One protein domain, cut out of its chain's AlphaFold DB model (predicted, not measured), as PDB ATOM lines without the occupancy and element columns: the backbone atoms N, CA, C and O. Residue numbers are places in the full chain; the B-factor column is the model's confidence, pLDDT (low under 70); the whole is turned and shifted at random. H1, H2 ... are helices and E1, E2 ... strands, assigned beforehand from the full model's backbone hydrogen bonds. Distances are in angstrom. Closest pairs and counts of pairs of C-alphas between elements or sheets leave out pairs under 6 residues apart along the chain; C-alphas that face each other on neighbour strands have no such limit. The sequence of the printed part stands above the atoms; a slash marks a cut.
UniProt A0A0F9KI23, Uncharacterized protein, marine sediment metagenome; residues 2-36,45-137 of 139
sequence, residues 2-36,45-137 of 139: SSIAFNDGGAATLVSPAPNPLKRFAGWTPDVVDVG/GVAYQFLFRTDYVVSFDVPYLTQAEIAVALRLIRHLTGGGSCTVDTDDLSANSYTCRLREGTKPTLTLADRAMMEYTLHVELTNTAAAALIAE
ATOM      1  N   SER A   2      15.549  -4.592  11.521       86.81
ATOM      2  CA  SER A   2      15.141  -4.195  10.165       86.81
ATOM      3  C   SER A   2      16.285  -4.417   9.177       86.81
ATOM      4  O   SER A   2      17.451  -4.139   9.486       86.81
ATOM      5  N   SER A   3      15.974  -4.980   8.011       91.81
ATOM      6  CA  SER A   3      16.994  -5.407   7.053       91.81
ATOM      7  C   SER A   3      16.538  -5.284   5.603       91.81
ATOM      8  O   SER A   3      15.344  -5.261   5.319       91.81
ATOM      9  N   ILE A   4      17.505  -5.170   4.693       93.06
ATOM     10  CA  ILE A   4      17.300  -5.162   3.247       93.06
ATOM     11  C   ILE A   4      18.162  -6.265   2.640       93.06
ATOM     12  O   ILE A   4      19.386  -6.139   2.587       93.06
ATOM     13  N   ALA A   5      17.537  -7.333   2.162       94.44
ATOM     14  CA  ALA A   5      18.206  -8.429   1.473       94.44
ATOM     15  C   ALA A   5      18.121  -8.257  -0.051       94.44
ATOM     16  O   ALA A   5      17.095  -7.847  -0.591       94.44
ATOM     17  N   PHE A   6      19.196  -8.569  -0.770       95.44
ATOM     18  CA  PHE A   6      19.241  -8.509  -2.230       95.44
ATOM     19  C   PHE A   6      20.257  -9.504  -2.805       95.44
ATOM     20  O   PHE A   6      21.097 -10.054  -2.090       95.44
ATOM     21  N   ASN A   7      20.172  -9.751  -4.113       94.44
ATOM     22  CA  ASN A   7      21.097 -10.620  -4.834       94.44
ATOM     23  C   ASN A   7      21.528  -9.952  -6.146       94.44
ATOM     24  O   ASN A   7      20.777  -9.945  -7.118       94.44
ATOM     25  N   ASP A   8      22.740  -9.399  -6.151       90.50
ATOM     26  CA  ASP A   8      23.377  -8.707  -7.283       90.50
ATOM     27  C   ASP A   8      24.351  -9.617  -8.065       90.50
ATOM     28  O   ASP A   8      25.232  -9.136  -8.779       90.50
ATOM     29  N   GLY A   9      24.223 -10.941  -7.904       88.81
ATOM     30  CA  GLY A   9      25.219 -11.946  -8.299       88.81
ATOM     31  C   GLY A   9      25.864 -12.642  -7.095       88.81
ATOM     32  O   GLY A   9      26.434 -13.722  -7.241       88.81
ATOM     33  N   GLY A  10      25.715 -12.068  -5.897       90.69
ATOM     34  CA  GLY A  10      25.919 -12.743  -4.620       90.69
ATOM     35  C   GLY A  10      24.927 -12.231  -3.577       90.69
ATOM     36  O   GLY A  10      24.664 -11.032  -3.502       90.69
ATOM     37  N   ALA A  11      24.384 -13.125  -2.748       93.50
ATOM     38  CA  ALA A  11      23.453 -12.731  -1.694       93.50
ATOM     39  C   ALA A  11      24.118 -11.754  -0.707       93.50
ATOM     40  O   ALA A  11      25.243 -11.980  -0.252       93.50
ATOM     41  N   ALA A  12      23.422 -10.665  -0.389       94.62
ATOM     42  CA  ALA A  12      23.864  -9.662   0.565       94.62
ATOM     43  C   ALA A  12      22.673  -9.110   1.350       94.62
ATOM     44  O   ALA A  12      21.565  -8.995   0.825       94.62
ATOM     45  N   THR A  13      22.928  -8.736   2.602       94.06
ATOM     46  CA  THR A  13      21.916  -8.161   3.489       94.06
ATOM     47  C   THR A  13      22.482  -6.918   4.153       94.06
ATOM     48  O   THR A  13      23.519  -6.982   4.812       94.06
ATOM     49  N   LEU A  14      21.799  -5.790   3.980       92.25
ATOM     50  CA  LEU A  14      22.051  -4.563   4.720       92.25
ATOM     51  C   LEU A  14      21.158  -4.563   5.960       92.25
ATOM     52  O   LEU A  14      19.938  -4.495   5.848       92.25
ATOM     53  N   VAL A  15      21.758  -4.652   7.139       90.44
ATOM     54  CA  VAL A  15      21.032  -4.611   8.413       90.44
ATOM     55  C   VAL A  15      21.137  -3.204   8.984       90.44
ATOM     56  O   VAL A  15      22.202  -2.598   8.895       90.44
ATOM     57  N   SER A  16      20.054  -2.681   9.565       86.75
ATOM     58  CA  SER A  16      20.105  -1.392  10.258       86.75
ATOM     59  C   SER A  16      21.097  -1.463  11.430       86.75
ATOM     60  O   SER A  16      20.886  -2.271  12.342       86.75
ATOM     61  N   PRO A  17      22.161  -0.640  11.444       83.75
ATOM     62  CA  PRO A  17      23.141  -0.624  12.531       83.75
ATOM     63  C   PRO A  17      22.654   0.168  13.754       83.75
ATOM     64  O   PRO A  17      23.344   0.230  14.770       83.75
ATOM     65  N   ALA A  18      21.463   0.771  13.682       80.06
ATOM     66  CA  ALA A  18      20.936   1.622  14.734       80.06
ATOM     67  C   ALA A  18      20.786   0.873  16.084       80.06
ATOM     68  O   ALA A  18      20.283  -0.261  16.127       80.06
ATOM     69  N   PRO A  19      21.188   1.494  17.210       71.81
ATOM     70  CA  PRO A  19      21.109   0.872  18.528       71.81
ATOM     71  C   PRO A  19      19.655   0.709  18.993       71.81
ATOM     72  O   PRO A  19      18.766   1.480  18.639       71.81
ATOM     73  N   ASN A  20      19.398  -0.292  19.839       65.62
ATOM     74  CA  ASN A  20      18.081  -0.507  20.457       65.62
ATOM     75  C   ASN A  20      17.690   0.716  21.324       65.62
ATOM     76  O   ASN A  20      18.552   1.166  22.081       65.62
ATOM     77  N   PRO A  21      16.444   1.243  21.290       63.38
ATOM     78  CA  PRO A  21      15.228   0.761  20.612       63.38
ATOM     79  C   PRO A  21      15.044   1.192  19.146       63.38
ATOM     80  O   PRO A  21      14.056   0.820  18.520       63.38
ATOM     81  N   LEU A  22      15.980   1.944  18.568       67.19
ATOM     82  CA  LEU A  22      15.878   2.538  17.229       67.19
ATOM     83  C   LEU A  22      16.283   1.584  16.092       67.19
ATOM     84  O   LEU A  22      16.679   2.039  15.030       67.19
ATOM     85  N   LYS A  23      16.150   0.263  16.261       74.25
ATOM     86  CA  LYS A  23      16.566  -0.742  15.256       74.25
ATOM     87  C   LYS A  23      15.790  -0.703  13.933       74.25
ATOM     88  O   LYS A  23      16.081  -1.510  13.056       74.25
ATOM     89  N   ARG A  24      14.784   0.166  13.809       81.12
ATOM     90  CA  ARG A  24      13.938   0.321  12.620       81.12
ATOM     91  C   ARG A  24      14.544   1.356  11.674       81.12
ATOM     92  O   ARG A  24      15.325   2.206  12.096       81.12
ATOM     93  N   PHE A  25      14.152   1.309  10.405       84.19
ATOM     94  CA  PHE A  25      14.469   2.388   9.472       84.19
ATOM     95  C   PHE A  25      13.833   3.703   9.940       84.19
ATOM     96  O   PHE A  25      12.718   3.716  10.471       84.19
ATOM     97  N   ALA A  26      14.571   4.799   9.787       83.44
ATOM     98  CA  ALA A  26      14.137   6.131  10.187       83.44
ATOM     99  C   ALA A  26      13.329   6.796   9.063       83.44
ATOM    100  O   ALA A  26      13.405   6.380   7.910       83.44
ATOM    101  N   GLY A  27      12.529   7.813   9.391       81.75
ATOM    102  CA  GLY A  27      11.840   8.619   8.373       81.75
ATOM    103  C   GLY A  27      10.814   7.864   7.518       81.75
ATOM    104  O   GLY A  27      10.515   8.315   6.418       81.75
ATOM    105  N   TRP A  28      10.284   6.731   8.000       83.56
ATOM    106  CA  TRP A  28       9.361   5.882   7.241       83.56
ATOM    107  C   TRP A  28       8.099   6.644   6.825       83.56
ATOM    108  O   TRP A  28       7.213   6.891   7.647       83.56
ATOM    109  N   THR A  29       8.015   6.982   5.540       85.88
ATOM    110  CA  THR A  29       6.924   7.768   4.965       85.88
ATOM    111  C   THR A  29       6.268   6.966   3.838       85.88
ATOM    112  O   THR A  29       6.897   6.754   2.798       85.88
ATOM    113  N   PRO A  30       5.037   6.466   4.039       83.38
ATOM    114  CA  PRO A  30       4.281   5.793   2.990       83.38
ATOM    115  C   PRO A  30       3.711   6.815   1.990       83.38
ATOM    116  O   PRO A  30       3.325   7.915   2.386       83.38
ATOM    117  N   ASP A  31       3.657   6.447   0.710       81.06
ATOM    118  CA  ASP A  31       3.140   7.274  -0.385       81.06
ATOM    119  C   ASP A  31       2.301   6.437  -1.377       81.06
ATOM    120  O   ASP A  31       2.438   5.211  -1.478       81.06
ATOM    121  N   VAL A  32       1.408   7.114  -2.104       77.69
ATOM    122  CA  VAL A  32       0.557   6.536  -3.158       77.69
ATOM    123  C   VAL A  32       1.220   6.664  -4.528       77.69
ATOM    124  O   VAL A  32       2.096   7.497  -4.748       77.69
ATOM    125  N   VAL A  33       0.763   5.853  -5.482       74.75
ATOM    126  CA  VAL A  33       1.009   6.105  -6.907       74.75
ATOM    127  C   VAL A  33      -0.302   6.498  -7.562       74.75
ATOM    128  O   VAL A  33      -1.299   5.782  -7.450       74.75
ATOM    129  N   ASP A  34      -0.281   7.627  -8.256       72.38
ATOM    130  CA  ASP A  34      -1.414   8.119  -9.028       72.38
ATOM    131  C   ASP A  34      -1.566   7.280 -10.297       72.38
ATOM    132  O   ASP A  34      -0.585   6.991 -10.988       72.38
ATOM    133  N   VAL A  35      -2.801   6.908 -10.639       68.00
ATOM    134  CA  VAL A  35      -3.093   6.257 -11.916       68.00
ATOM    135  C   VAL A  35      -4.291   6.883 -12.566       68.00
ATOM    136  O   VAL A  35      -5.422   6.632 -12.192       68.00
ATOM    137  N   GLY A  36      -4.030   7.640 -13.618       66.00
ATOM    138  CA  GLY A  36      -5.059   8.267 -14.424       66.00
ATOM    139  C   GLY A  36      -4.720   9.717 -14.709       66.00
ATOM    140  O   GLY A  36      -3.773  10.278 -14.162       66.00
ATOM    141  N   GLY A  45     -13.544  24.074  -9.923       76.62
ATOM    142  CA  GLY A  45     -12.084  24.048  -9.782       76.62
ATOM    143  C   GLY A  45     -11.561  22.858  -8.973       76.62
ATOM    144  O   GLY A  45     -10.382  22.824  -8.636       76.62
ATOM    145  N   VAL A  46     -12.426  21.891  -8.649       78.38
ATOM    146  CA  VAL A  46     -12.046  20.670  -7.933       78.38
ATOM    147  C   VAL A  46     -11.347  19.733  -8.910       78.38
ATOM    148  O   VAL A  46     -11.881  19.449  -9.984       78.38
ATOM    149  N   ALA A  47     -10.150  19.284  -8.538       75.19
ATOM    150  CA  ALA A  47      -9.418  18.271  -9.276       75.19
ATOM    151  C   ALA A  47      -9.835  16.878  -8.811       75.19
ATOM    152  O   ALA A  47      -9.949  16.648  -7.610       75.19
ATOM    153  N   TYR A  48     -10.003  15.975  -9.769       71.44
ATOM    154  CA  TYR A  48     -10.338  14.580  -9.556       71.44
ATOM    155  C   TYR A  48      -9.237  13.694 -10.112       71.44
ATOM    156  O   TYR A  48      -8.773  13.892 -11.238       71.44
ATOM    157  N   GLN A  49      -8.826  12.707  -9.326       73.00
ATOM    158  CA  GLN A  49      -7.815  11.742  -9.739       73.00
ATOM    159  C   GLN A  49      -8.056  10.380  -9.099       73.00
ATOM    160  O   GLN A  49      -8.561  10.282  -7.979       73.00
ATOM    161  N   PHE A  50      -7.669   9.335  -9.824       67.88
ATOM    162  CA  PHE A  50      -7.656   7.971  -9.320       67.88
ATOM    163  C   PHE A  50      -6.291   7.685  -8.687       67.88
ATOM    164  O   PHE A  50      -5.245   7.827  -9.324       67.88
ATOM    165  N   LEU A  51      -6.311   7.287  -7.419       67.81
ATOM    166  CA  LEU A  51      -5.121   6.927  -6.649       67.81
ATOM    167  C   LEU A  51      -5.091   5.425  -6.382       67.81
ATOM    168  O   LEU A  51      -6.144   4.840  -6.129       67.81
ATOM    169  N   PHE A  52      -3.904   4.812  -6.381       69.56
ATOM    170  CA  PHE A  52      -3.706   3.489  -5.783       69.56
ATOM    171  C   PHE A  52      -3.520   3.561  -4.261       69.56
ATOM    172  O   PHE A  52      -3.468   4.633  -3.661       69.56
ATOM    173  N   ARG A  53      -3.405   2.384  -3.633       65.00
ATOM    174  CA  ARG A  53      -3.202   2.198  -2.191       65.00
ATOM    175  C   ARG A  53      -1.996   2.996  -1.656       65.00
ATOM    176  O   ARG A  53      -0.957   3.084  -2.304       65.00
ATOM    177  N   THR A  54      -2.142   3.521  -0.439       60.34
ATOM    178  CA  THR A  54      -1.203   4.409   0.282       60.34
ATOM    179  C   THR A  54       0.100   3.784   0.755       60.34
ATOM    180  O   THR A  54       0.974   4.514   1.198       60.34
ATOM    181  N   ASP A  55       0.263   2.469   0.667       59.88
ATOM    182  CA  ASP A  55       1.469   1.736   1.073       59.88
ATOM    183  C   ASP A  55       2.194   1.089  -0.116       59.88
ATOM    184  O   ASP A  55       2.963   0.136   0.043       59.88
ATOM    185  N   TYR A  56       1.932   1.588  -1.323       74.81
ATOM    186  CA  TYR A  56       2.567   1.070  -2.525       74.81
ATOM    187  C   TYR A  56       3.996   1.593  -2.689       74.81
ATOM    188  O   TYR A  56       4.858   0.884  -3.211       74.81
ATOM    189  N   VAL A  57       4.265   2.803  -2.199       84.06
ATOM    190  CA  VAL A  57       5.597   3.411  -2.165       84.06
ATOM    191  C   VAL A  57       5.968   3.734  -0.729       84.06
ATOM    192  O   VAL A  57       5.123   4.077   0.093       84.06
ATOM    193  N   VAL A  58       7.254   3.627  -0.422       87.75
ATOM    194  CA  VAL A  58       7.817   4.062   0.847       87.75
ATOM    195  C   VAL A  58       9.132   4.789   0.618       87.75
ATOM    196  O   VAL A  58       9.967   4.343  -0.170       87.75
ATOM    197  N   SER A  59       9.342   5.882   1.345       90.44
ATOM    198  CA  SER A  59      10.657   6.487   1.538       90.44
ATOM    199  C   SER A  59      11.115   6.301   2.982       90.44
ATOM    200  O   SER A  59      10.316   6.374   3.919       90.44
ATOM    201  N   PHE A  60      12.393   5.984   3.172       91.06
ATOM    202  CA  PHE A  60      12.985   5.845   4.500       91.06
ATOM    203  C   PHE A  60      14.506   6.004   4.464       91.06
ATOM    204  O   PHE A  60      15.152   5.904   3.418       91.06
ATOM    205  N   ASP A  61      15.067   6.192   5.654       91.62
ATOM    206  CA  ASP A  61      16.488   6.350   5.903       91.62
ATOM    207  C   ASP A  61      17.061   5.160   6.680       91.62
ATOM    208  O   ASP A  61      16.460   4.636   7.625       91.62
ATOM    209  N   VAL A  62      18.283   4.775   6.321       90.94
ATOM    210  CA  VAL A  62      19.130   3.842   7.065       90.94
ATOM    211  C   VAL A  62      20.304   4.638   7.649       90.94
ATOM    212  O   VAL A  62      21.281   4.880   6.935       90.94
ATOM    213  N   PRO A  63      20.197   5.113   8.902       89.19
ATOM    214  CA  PRO A  63      21.241   5.909   9.543       89.19
ATOM    215  C   PRO A  63      22.366   5.037  10.125       89.19
ATOM    216  O   PRO A  63      22.238   3.815  10.212       89.19
ATOM    217  N   TYR A  64      23.438   5.693  10.584       88.44
ATOM    218  CA  TYR A  64      24.558   5.103  11.338       88.44
ATOM    219  C   TYR A  64      25.353   4.021  10.586       88.44
ATOM    220  O   TYR A  64      25.923   3.119  11.197       88.44
ATOM    221  N   LEU A  65      25.396   4.081   9.252       89.88
ATOM    222  CA  LEU A  65      26.170   3.134   8.450       89.88
ATOM    223  C   LEU A  65      27.667   3.331   8.700       89.88
ATOM    224  O   LEU A  65      28.193   4.422   8.459       89.88
ATOM    225  N   THR A  66      28.350   2.266   9.130       87.81
ATOM    226  CA  THR A  66      29.809   2.253   9.281       87.81
ATOM    227  C   THR A  66      30.479   1.829   7.973       87.81
ATOM    228  O   THR A  66      29.828   1.472   6.989       87.81
ATOM    229  N   GLN A  67      31.813   1.829   7.943       83.31
ATOM    230  CA  GLN A  67      32.582   1.462   6.754       83.31
ATOM    231  C   GLN A  67      32.240   0.067   6.196       83.31
ATOM    232  O   GLN A  67      32.266  -0.120   4.977       83.31
ATOM    233  N   ALA A  68      31.892  -0.894   7.058       84.31
ATOM    234  CA  ALA A  68      31.493  -2.232   6.631       84.31
ATOM    235  C   ALA A  68      30.128  -2.218   5.924       84.31
ATOM    236  O   ALA A  68      29.990  -2.770   4.829       84.31
ATOM    237  N   GLU A  69      29.132  -1.540   6.500       90.38
ATOM    238  CA  GLU A  69      27.794  -1.456   5.915       90.38
ATOM    239  C   GLU A  69      27.767  -0.589   4.653       90.38
ATOM    240  O   GLU A  69      26.987  -0.875   3.747       90.38
ATOM    241  N   ILE A  70      28.648   0.410   4.522       90.69
ATOM    242  CA  ILE A  70      28.753   1.236   3.305       90.69
ATOM    243  C   ILE A  70      29.084   0.387   2.079       90.69
ATOM    244  O   ILE A  70      28.517   0.611   1.011       90.69
ATOM    245  N   ALA A  71      29.972  -0.603   2.203       91.56
ATOM    246  CA  ALA A  71      30.299  -1.483   1.082       91.56
ATOM    247  C   ALA A  71      29.058  -2.250   0.588       91.56
ATOM    248  O   ALA A  71      28.854  -2.404  -0.618       91.56
ATOM    249  N   VAL A  72      28.195  -2.683   1.514       93.50
ATOM    250  CA  VAL A  72      26.920  -3.342   1.199       93.50
ATOM    251  C   VAL A  72      25.900  -2.338   0.659       93.50
ATOM    252  O   VAL A  72      25.225  -2.631  -0.325       93.50
ATOM    253  N   ALA A  73      25.827  -1.134   1.229       93.38
ATOM    254  CA  ALA A  73      24.953  -0.065   0.764       93.38
ATOM    255  C   ALA A  73      25.286   0.343  -0.678       93.38
ATOM    256  O   ALA A  73      24.392   0.425  -1.508       93.38
ATOM    257  N   LEU A  74      26.562   0.511  -1.036       93.75
ATOM    258  CA  LEU A  74      26.976   0.827  -2.410       93.75
ATOM    259  C   LEU A  74      26.584  -0.275  -3.406       93.75
ATOM    260  O   LEU A  74      26.152   0.025  -4.522       93.75
ATOM    261  N   ARG A  75      26.689  -1.546  -3.000       95.12
ATOM    262  CA  ARG A  75      26.194  -2.679  -3.794       95.12
ATOM    263  C   ARG A  75      24.681  -2.625  -3.967       95.12
ATOM    264  O   ARG A  75      24.205  -2.766  -5.090       95.12
ATOM    265  N   LEU A  76      23.944  -2.335  -2.896       94.31
ATOM    266  CA  LEU A  76      22.493  -2.155  -2.939       94.31
ATOM    267  C   LEU A  76      22.100  -1.014  -3.888       94.31
ATOM    268  O   LEU A  76      21.235  -1.204  -4.738       94.31
ATOM    269  N   ILE A  77      22.766   0.144  -3.807       94.56
ATOM    270  CA  ILE A  77      22.522   1.288  -4.700       94.56
ATOM    271  C   ILE A  77      22.717   0.869  -6.157       94.56
ATOM    272  O   ILE A  77      21.863   1.156  -6.997       94.56
ATOM    273  N   ARG A  78      23.816   0.173  -6.468       94.69
ATOM    274  CA  ARG A  78      24.091  -0.320  -7.824       94.69
ATOM    275  C   ARG A  78      23.022  -1.308  -8.291       94.69
ATOM    276  O   ARG A  78      22.555  -1.187  -9.419       94.69
ATOM    277  N   HIS A  79      22.643  -2.258  -7.438       94.69
ATOM    278  CA  HIS A  79      21.627  -3.272  -7.727       94.69
ATOM    279  C   HIS A  79      20.267  -2.644  -8.040       94.69
ATOM    280  O   HIS A  79      19.680  -2.924  -9.082       94.69
ATOM    281  N   LEU A  80      19.810  -1.729  -7.184       93.62
ATOM    282  CA  LEU A  80      18.545  -1.014  -7.350       93.62
ATOM    283  C   LEU A  80      18.551  -0.112  -8.588       93.62
ATOM    284  O   LEU A  80      17.600  -0.125  -9.364       93.62
ATOM    285  N   THR A  81      19.646   0.616  -8.824       92.94
ATOM    286  CA  THR A  81      19.799   1.461 -10.024       92.94
ATOM    287  C   THR A  81      19.839   0.624 -11.309       92.94
ATOM    288  O   THR A  81      19.445   1.098 -12.369       92.94
ATOM    289  N   GLY A  82      20.287  -0.632 -11.226       91.00
ATOM    290  CA  GLY A  82      20.248  -1.600 -12.326       91.00
ATOM    291  C   GLY A  82      18.871  -2.228 -12.578       91.00
ATOM    292  O   GLY A  82      18.768  -3.099 -13.437       91.00
ATOM    293  N   GLY A  83      17.831  -1.830 -11.837       88.88
ATOM    294  CA  GLY A  83      16.483  -2.402 -11.929       88.88
ATOM    295  C   GLY A  83      16.283  -3.687 -11.116       88.88
ATOM    296  O   GLY A  83      15.278  -4.379 -11.286       88.88
ATOM    297  N   GLY A  84      17.231  -4.025 -10.238       91.50
ATOM    298  CA  GLY A  84      17.126  -5.162  -9.334       91.50
ATOM    299  C   GLY A  84      16.041  -4.978  -8.268       91.50
ATOM    300  O   GLY A  84      15.656  -3.863  -7.920       91.50
ATOM    301  N   SER A  85      15.553  -6.092  -7.723       92.88
ATOM    302  CA  SER A  85      14.630  -6.109  -6.582       92.88
ATOM    303  C   SER A  85      15.344  -6.443  -5.275       92.88
ATOM    304  O   SER A  85      16.347  -7.162  -5.274       92.88
ATOM    305  N   CYS A  86      14.794  -5.977  -4.162       93.06
ATOM    306  CA  CYS A  86      15.230  -6.307  -2.809       93.06
ATOM    307  C   CYS A  86      14.047  -6.772  -1.950       93.06
ATOM    308  O   CYS A  86      12.887  -6.567  -2.299       93.06
ATOM    309  N   THR A  87      14.349  -7.397  -0.820       93.38
ATOM    310  CA  THR A  87      13.383  -7.740   0.223       93.38
ATOM    311  C   THR A  87      13.653  -6.855   1.429       93.38
ATOM    312  O   THR A  87      14.797  -6.760   1.865       93.38
ATOM    313  N   VAL A  88      12.624  -6.188   1.940       91.25
ATOM    314  CA  VAL A  88      12.700  -5.278   3.085       91.25
ATOM    315  C   VAL A  88      11.927  -5.880   4.247       91.25
ATOM    316  O   VAL A  88      10.713  -6.055   4.156       91.25
ATOM    317  N   ASP A  89      12.628  -6.135   5.346       90.62
ATOM    318  CA  ASP A  89      12.048  -6.562   6.616       90.62
ATOM    319  C   ASP A  89      11.971  -5.356   7.557       90.62
ATOM    320  O   ASP A  89      12.989  -4.729   7.867       90.62
ATOM    321  N   THR A  90      10.766  -5.008   8.012       84.12
ATOM    322  CA  THR A  90      10.523  -3.767   8.778       84.12
ATOM    323  C   THR A  90      10.788  -3.904  10.272       84.12
ATOM    324  O   THR A  90      10.873  -2.887  10.971       84.12
ATOM    325  N   ASP A  91      10.910  -5.143  10.761       81.19
ATOM    326  CA  ASP A  91      11.039  -5.473  12.186       81.19
ATOM    327  C   ASP A  91       9.980  -4.795  13.062       81.19
ATOM    328  O   ASP A  91      10.248  -4.346  14.178       81.19
ATOM    329  N   ASP A  92       8.771  -4.650  12.522       77.06
ATOM    330  CA  ASP A  92       7.610  -4.242  13.297       77.06
ATOM    331  C   ASP A  92       7.055  -5.416  14.121       77.06
ATOM    332  O   ASP A  92       7.477  -6.565  13.987       77.06
ATOM    333  N   LEU A  93       6.088  -5.133  14.999       75.62
ATOM    334  CA  LEU A  93       5.442  -6.157  15.833       75.62
ATOM    335  C   LEU A  93       4.752  -7.258  15.011       75.62
ATOM    336  O   LEU A  93       4.469  -8.329  15.543       75.62
ATOM    337  N   SER A  94       4.470  -6.992  13.738       79.06
ATOM    338  CA  SER A  94       3.845  -7.924  12.803       79.06
ATOM    339  C   SER A  94       4.865  -8.683  11.947       79.06
ATOM    340  O   SER A  94       4.460  -9.547  11.176       79.06
ATOM    341  N   ALA A  95       6.163  -8.396  12.105       78.81
ATOM    342  CA  ALA A  95       7.266  -8.956  11.332       78.81
ATOM    343  C   ALA A  95       7.030  -8.894   9.812       78.81
ATOM    344  O   ALA A  95       7.287  -9.861   9.092       78.81
ATOM    345  N   ASN A  96       6.515  -7.764   9.321       83.06
ATOM    346  CA  ASN A  96       6.202  -7.625   7.904       83.06
ATOM    347  C   ASN A  96       7.465  -7.658   7.025       83.06
ATOM    348  O   ASN A  96       8.495  -7.057   7.346       83.06
ATOM    349  N   SER A  97       7.338  -8.330   5.879       87.88
ATOM    350  CA  SER A  97       8.377  -8.456   4.859       87.88
ATOM    351  C   SER A  97       7.797  -8.138   3.485       87.88
ATOM    352  O   SER A  97       6.733  -8.644   3.116       87.88
ATOM    353  N   TYR A  98       8.490  -7.293   2.726       87.81
ATOM    354  CA  TYR A  98       8.025  -6.792   1.435       87.81
ATOM    355  C   TYR A  98       9.073  -7.029   0.356       87.81
ATOM    356  O   TYR A  98      10.260  -6.801   0.573       87.81
ATOM    357  N   THR A  99       8.641  -7.456  -0.831       90.50
ATOM    358  CA  THR A  99       9.511  -7.438  -2.015       90.50
ATOM    359  C   THR A  99       9.343  -6.099  -2.702       90.50
ATOM    360  O   THR A  99       8.222  -5.712  -3.023       90.50
ATOM    361  N   CYS A 100      10.445  -5.396  -2.922       91.44
ATOM    362  CA  CYS A 100      10.449  -4.026  -3.396       91.44
ATOM    363  C   CYS A 100      11.414  -3.832  -4.570       91.44
ATOM    364  O   CYS A 100      12.366  -4.591  -4.771       91.44
ATOM    365  N   ARG A 101      11.180  -2.775  -5.343       92.12
ATOM    366  CA  ARG A 101      12.089  -2.246  -6.369       92.12
ATOM    367  C   ARG A 101      12.277  -0.753  -6.158       92.12
ATOM    368  O   ARG A 101      11.529  -0.139  -5.405       92.12
ATOM    369  N   LEU A 102      13.280  -0.176  -6.810       92.88
ATOM    370  CA  LEU A 102      13.465   1.270  -6.803       92.88
ATOM    371  C   LEU A 102      12.233   1.961  -7.405       92.88
ATOM    372  O   LEU A 102      11.748   1.522  -8.450       92.88
ATOM    373  N   ARG A 103      11.745   3.025  -6.757       89.25
ATOM    374  CA  ARG A 103      10.689   3.869  -7.332       89.25
ATOM    375  C   ARG A 103      11.178   4.461  -8.655       89.25
ATOM    376  O   ARG A 103      12.320   4.900  -8.771       89.25
ATOM    377  N   GLU A 104      10.319   4.476  -9.667       84.00
ATOM    378  CA  GLU A 104      10.679   5.059 -10.959       84.00
ATOM    379  C   GLU A 104      11.043   6.543 -10.818       84.00
ATOM    380  O   GLU A 104      10.400   7.296 -10.088       84.00
ATOM    381  N   GLY A 105      12.104   6.964 -11.510       84.00
ATOM    382  CA  GLY A 105      12.576   8.349 -11.488       84.00
ATOM    383  C   GLY A 105      13.344   8.764 -10.229       84.00
ATOM    384  O   GLY A 105      13.848   9.886 -10.191       84.00
ATOM    385  N   THR A 106      13.496   7.889  -9.230       89.88
ATOM    386  CA  THR A 106      14.287   8.189  -8.028       89.88
ATOM    387  C   THR A 106      15.675   7.569  -8.086       89.88
ATOM    388  O   THR A 106      16.008   6.756  -8.953       89.88
ATOM    389  N   LYS A 107      16.533   7.988  -7.155       91.50
ATOM    390  CA  LYS A 107      17.864   7.422  -6.976       91.50
ATOM    391  C   LYS A 107      18.179   7.345  -5.485       91.50
ATOM    392  O   LYS A 107      18.029   8.357  -4.802       91.50
ATOM    393  N   PRO A 108      18.684   6.209  -4.980       93.44
ATOM    394  CA  PRO A 108      19.147   6.139  -3.603       93.44
ATOM    395  C   PRO A 108      20.302   7.121  -3.378       93.44
ATOM    396  O   PRO A 108      21.206   7.228  -4.218       93.44
ATOM    397  N   THR A 109      20.301   7.815  -2.245       93.62
ATOM    398  CA  THR A 109      21.354   8.781  -1.912       93.62
ATOM    399  C   THR A 109      22.078   8.367  -0.641       93.62
ATOM    400  O   THR A 109      21.458   7.973   0.340       93.62
ATOM    401  N   LEU A 110      23.409   8.427  -0.672       93.31
ATOM    402  CA  LEU A 110      24.261   8.171   0.484       93.31
ATOM    403  C   LEU A 110      24.889   9.496   0.906       93.31
ATOM    404  O   LEU A 110      25.610  10.118   0.121       93.31
ATOM    405  N   THR A 111      24.612   9.933   2.127       92.38
ATOM    406  CA  THR A 111      25.099  11.200   2.673       92.38
ATOM    407  C   THR A 111      25.973  10.947   3.892       92.38
ATOM    408  O   THR A 111      25.741  10.016   4.659       92.38
ATOM    409  N   LEU A 112      27.020  11.754   4.056       90.25
ATOM    410  CA  LEU A 112      27.857  11.720   5.252       90.25
ATOM    411  C   LEU A 112      27.115  12.448   6.377       90.25
ATOM    412  O   LEU A 112      26.905  13.657   6.278       90.25
ATOM    413  N   ALA A 113      26.718  11.710   7.410       85.69
ATOM    414  CA  ALA A 113      25.951  12.225   8.538       85.69
ATOM    415  C   ALA A 113      26.869  12.823   9.611       85.69
ATOM    416  O   ALA A 113      26.655  13.957  10.036       85.69
ATOM    417  N   ASP A 114      27.933  12.105   9.985       84.25
ATOM    418  CA  ASP A 114      28.930  12.574  10.949       84.25
ATOM    419  C   ASP A 114      30.352  12.387  10.400       84.25
ATOM    420  O   ASP A 114      30.794  11.285  10.071       84.25
ATOM    421  N   ARG A 115      31.097  13.494  10.318       80.38
ATOM    422  CA  ARG A 115      32.495  13.517   9.862       80.38
ATOM    423  C   ARG A 115      33.469  12.955  10.893       80.38
ATOM    424  O   ARG A 115      34.497  12.419  10.495       80.38
ATOM    425  N   ALA A 116      33.185  13.114  12.184       82.69
ATOM    426  CA  ALA A 116      34.060  12.675  13.265       82.69
ATOM    427  C   ALA A 116      33.993  11.156  13.454       82.69
ATOM    428  O   ALA A 116      35.020  10.522  13.683       82.69
ATOM    429  N   MET A 117      32.798  10.581  13.305       78.81
ATOM    430  CA  MET A 117      32.565   9.137  13.429       78.81
ATOM    431  C   MET A 117      32.567   8.400  12.080       78.81
ATOM    432  O   MET A 117      32.500   7.176  12.052       78.81
ATOM    433  N   MET A 118      32.700   9.132  10.964       83.38
ATOM    434  CA  MET A 118      32.606   8.603   9.596       83.38
ATOM    435  C   MET A 118      31.313   7.809   9.353       83.38
ATOM    436  O   MET A 118      31.324   6.778   8.680       83.38
ATOM    437  N   GLU A 119      30.202   8.300   9.895       87.62
ATOM    438  CA  GLU A 119      28.888   7.673   9.770       87.62
ATOM    439  C   GLU A 119      28.128   8.225   8.571       87.62
ATOM    440  O   GLU A 119      28.141   9.431   8.297       87.62
ATOM    441  N   TYR A 120      27.428   7.339   7.871       89.94
ATOM    442  CA  TYR A 120      26.655   7.683   6.686       89.94
ATOM    443  C   TYR A 120      25.183   7.327   6.868       89.94
ATOM    444  O   TYR A 120      24.828   6.398   7.594       89.94
ATOM    445  N   THR A 121      24.333   8.047   6.147       91.75
ATOM    446  CA  THR A 121      22.906   7.764   6.039       91.75
ATOM    447  C   THR A 121      22.580   7.422   4.596       91.75
ATOM    448  O   THR A 121      22.939   8.160   3.676       91.75
ATOM    449  N   LEU A 122      21.909   6.292   4.394       93.25
ATOM    450  CA  LEU A 122      21.353   5.905   3.101       93.25
ATOM    451  C   LEU A 122      19.866   6.253   3.066       93.25
ATOM    452  O   LEU A 122      19.099   5.690   3.837       93.25
ATOM    453  N   HIS A 123      19.463   7.107   2.134       93.94
ATOM    454  CA  HIS A 123      18.062   7.366   1.817       93.94
ATOM    455  C   HIS A 123      17.631   6.527   0.613       93.94
ATOM    456  O   HIS A 123      18.337   6.488  -0.405       93.94
ATOM    457  N   VAL A 124      16.471   5.873   0.706       93.19
ATOM    458  CA  VAL A 124      15.924   5.038  -0.371       93.19
ATOM    459  C   VAL A 124      14.423   5.265  -0.520       93.19
ATOM    460  O   VAL A 124      13.690   5.307   0.465       93.19
ATOM    461  N   GLU A 125      13.972   5.331  -1.772       93.62
ATOM    462  CA  GLU A 125      12.558   5.299  -2.143       93.62
ATOM    463  C   GLU A 125      12.250   4.000  -2.884       93.62
ATOM    464  O   GLU A 125      12.812   3.724  -3.948       93.62
ATOM    465  N   LEU A 126      11.365   3.188  -2.319       91.38
ATOM    466  CA  LEU A 126      11.052   1.854  -2.804       91.38
ATOM    467  C   LEU A 126       9.567   1.713  -3.123       91.38
ATOM    468  O   LEU A 126       8.710   2.236  -2.421       91.38
ATOM    469  N   THR A 127       9.273   0.939  -4.160       89.75
ATOM    470  CA  THR A 127       7.924   0.534  -4.549       89.75
ATOM    471  C   THR A 127       7.743  -0.948  -4.256       89.75
ATOM    472  O   THR A 127       8.561  -1.775  -4.671       89.75
ATOM    473  N   ASN A 128       6.678  -1.290  -3.538       88.19
ATOM    474  CA  ASN A 128       6.312  -2.664  -3.229       88.19
ATOM    475  C   ASN A 128       5.832  -3.378  -4.504       88.19
ATOM    476  O   ASN A 128       4.929  -2.912  -5.192       88.19
ATOM    477  N   THR A 129       6.426  -4.527  -4.823       83.81
ATOM    478  CA  THR A 129       6.093  -5.319  -6.018       83.81
ATOM    479  C   THR A 129       5.089  -6.432  -5.753       83.81
ATOM    480  O   THR A 129       4.813  -7.227  -6.652       83.81
ATOM    481  N   ALA A 130       4.586  -6.566  -4.526       73.38
ATOM    482  CA  ALA A 130       3.556  -7.547  -4.231       73.38
ATOM    483  C   ALA A 130       2.315  -7.297  -5.104       73.38
ATOM    484  O   ALA A 130       1.897  -6.157  -5.309       73.38
ATOM    485  N   ALA A 131       1.703  -8.380  -5.586       57.22
ATOM    486  CA  ALA A 131       0.410  -8.343  -6.258       57.22
ATOM    487  C   ALA A 131      -0.699  -8.068  -5.225       57.22
ATOM    488  O   ALA A 131      -1.462  -8.955  -4.849       57.22
ATOM    489  N   ALA A 132      -0.736  -6.850  -4.689       58.47
ATOM    490  CA  ALA A 132      -1.830  -6.386  -3.854       58.47
ATOM    491  C   ALA A 132      -3.000  -5.950  -4.744       58.47
ATOM    492  O   ALA A 132      -2.798  -5.412  -5.835       58.47
ATOM    493  N   ALA A 133      -4.230  -6.177  -4.277       56.19
ATOM    494  CA  ALA A 133      -5.414  -5.679  -4.963       56.19
ATOM    495  C   ALA A 133      -5.344  -4.148  -5.049       56.19
ATOM    496  O   ALA A 133      -5.219  -3.465  -4.031       56.19
ATOM    497  N   LEU A 134      -5.403  -3.631  -6.274       57.88
ATOM    498  CA  LEU A 134      -5.430  -2.203  -6.548       57.88
ATOM    499  C   LEU A 134      -6.759  -1.642  -6.027       57.88
ATOM    500  O   LEU A 134      -7.827  -2.049  -6.485       57.88
ATOM    501  N   ILE A 135      -6.693  -0.739  -5.050       60.81
ATOM    502  CA  ILE A 135      -7.856   0.009  -4.565       60.81
ATOM    503  C   ILE A 135      -7.782   1.379  -5.222       60.81
ATOM    504  O   ILE A 135      -6.790   2.078  -5.038       60.81
ATOM    505  N   ALA A 136      -8.801   1.713  -6.012       60.25
ATOM    506  CA  ALA A 136      -8.935   3.022  -6.631       60.25
ATOM    507  C   ALA A 136      -9.751   3.928  -5.704       60.25
ATOM    508  O   ALA A 136     -10.946   3.699  -5.508       60.25
ATOM    509  N   GLU A 137      -9.107   4.940  -5.129       63.34
ATOM    510  CA  GLU A 137      -9.796   5.997  -4.386       63.34
ATOM    511  C   GLU A 137     -10.037   7.207  -5.290       63.34
ATOM    512  O   GLU A 137      -9.167   7.594  -6.071       63.34
TER     513      GLU A 137
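What this domain is: This is residues 2 to 36 and 45 to 137 of the 139 residues of an uncharacterized protein of marine sediment metagenome (UniProt A0A0F9KI23). One strongly twisted antiparallel sheet curls round a single helix, H1, which lies in its hollow. E2, E1, E5 and E6 make one wing of the sheet, E3, E4, E8 and E7 the other, and the wings join where E6 meets the last residues of E8. The printed part has 128 residues, with one named helix and eight named strands in the order E1 E2 E3 E4 H1 E5 E6 E7 E8; the class is mixed, helices and strands. It is compact, with a radius of gyration of the C-alphas of 15.7 A, yet elongated in outline, spanning 53 by 33 by 30 A.

How they stand to each other: The sheet is branched at E8, residues 119 to 128, whose pairing is staggered. On one side of it lies E4, residues 57 to 65, antiparallel at 161 degrees, with N 58 and O 126 2.8 A apart, within hydrogen-bond range. On the other side lie E7, residues 109 to 114, beside residues 119 to 123, and E6, residues 97 to 102, beside residues 126 to 128. E7 and E8 form a hairpin, with N 121 and O 111 at 2.8 A; E6 and E8 have N 127 and O 101 at 2.8 A. The edge strand E3, residues 26 to 31, lies on one side of E4 and E8 on the other side; E3 is antiparallel to E4, with N 29 and O 59 at 2.9 A. E5, residues 85 to 89, forms a hairpin with E6, with N 88 and O 98 at 2.8 A. E1, residues 3 to 7, is antiparallel to E5, with N 5 and O 87 at 2.8 A, and forms a hairpin with the edge strand E2, residues 11 to 15, with N 4 and O 14 at 2.8 A. H1, residues 67 to 81, is on the sheet: its closest C-alphas to E2 are those of Val 72 and Leu 14, 6.1 A, and to E6 those of Leu 80 and Leu 102, 5.6 A. In H1, 9 of 11 O i to N i+4 pairs are within hydrogen-bond range. E2 and E7 are apart.

Where its parts are: E1 begins at C-alpha 3, (16.994, -5.407, 7.053), and is 13.6 A long; E2 is 13.2 A, E3 15.3 A and E4 23.2 A. H1 runs 21.1 A from C-alpha 67 at (32.582, 1.462, 6.754). E5 measures 13.5 A, E6 16.0 A and E7 15.4 A. E8, 28.0 A, ends at C-alpha 128, (6.312, -2.664, -3.229).

The domain as a whole: The C-alphas of Gly 45 and Ala 68 are the farthest apart, 53.5 A. Residues 37 to 44 are not printed, and C-alphas 36 and 45 are 17.9 A apart across this cut. Of the links that are printed whole, none is long. Residues 45 to 56 hold no named element. Mean pLDDT of the printed part is 83.9; residues 20 to 22, 35 to 36, 50 to 55 and 131 to 137 are under 70.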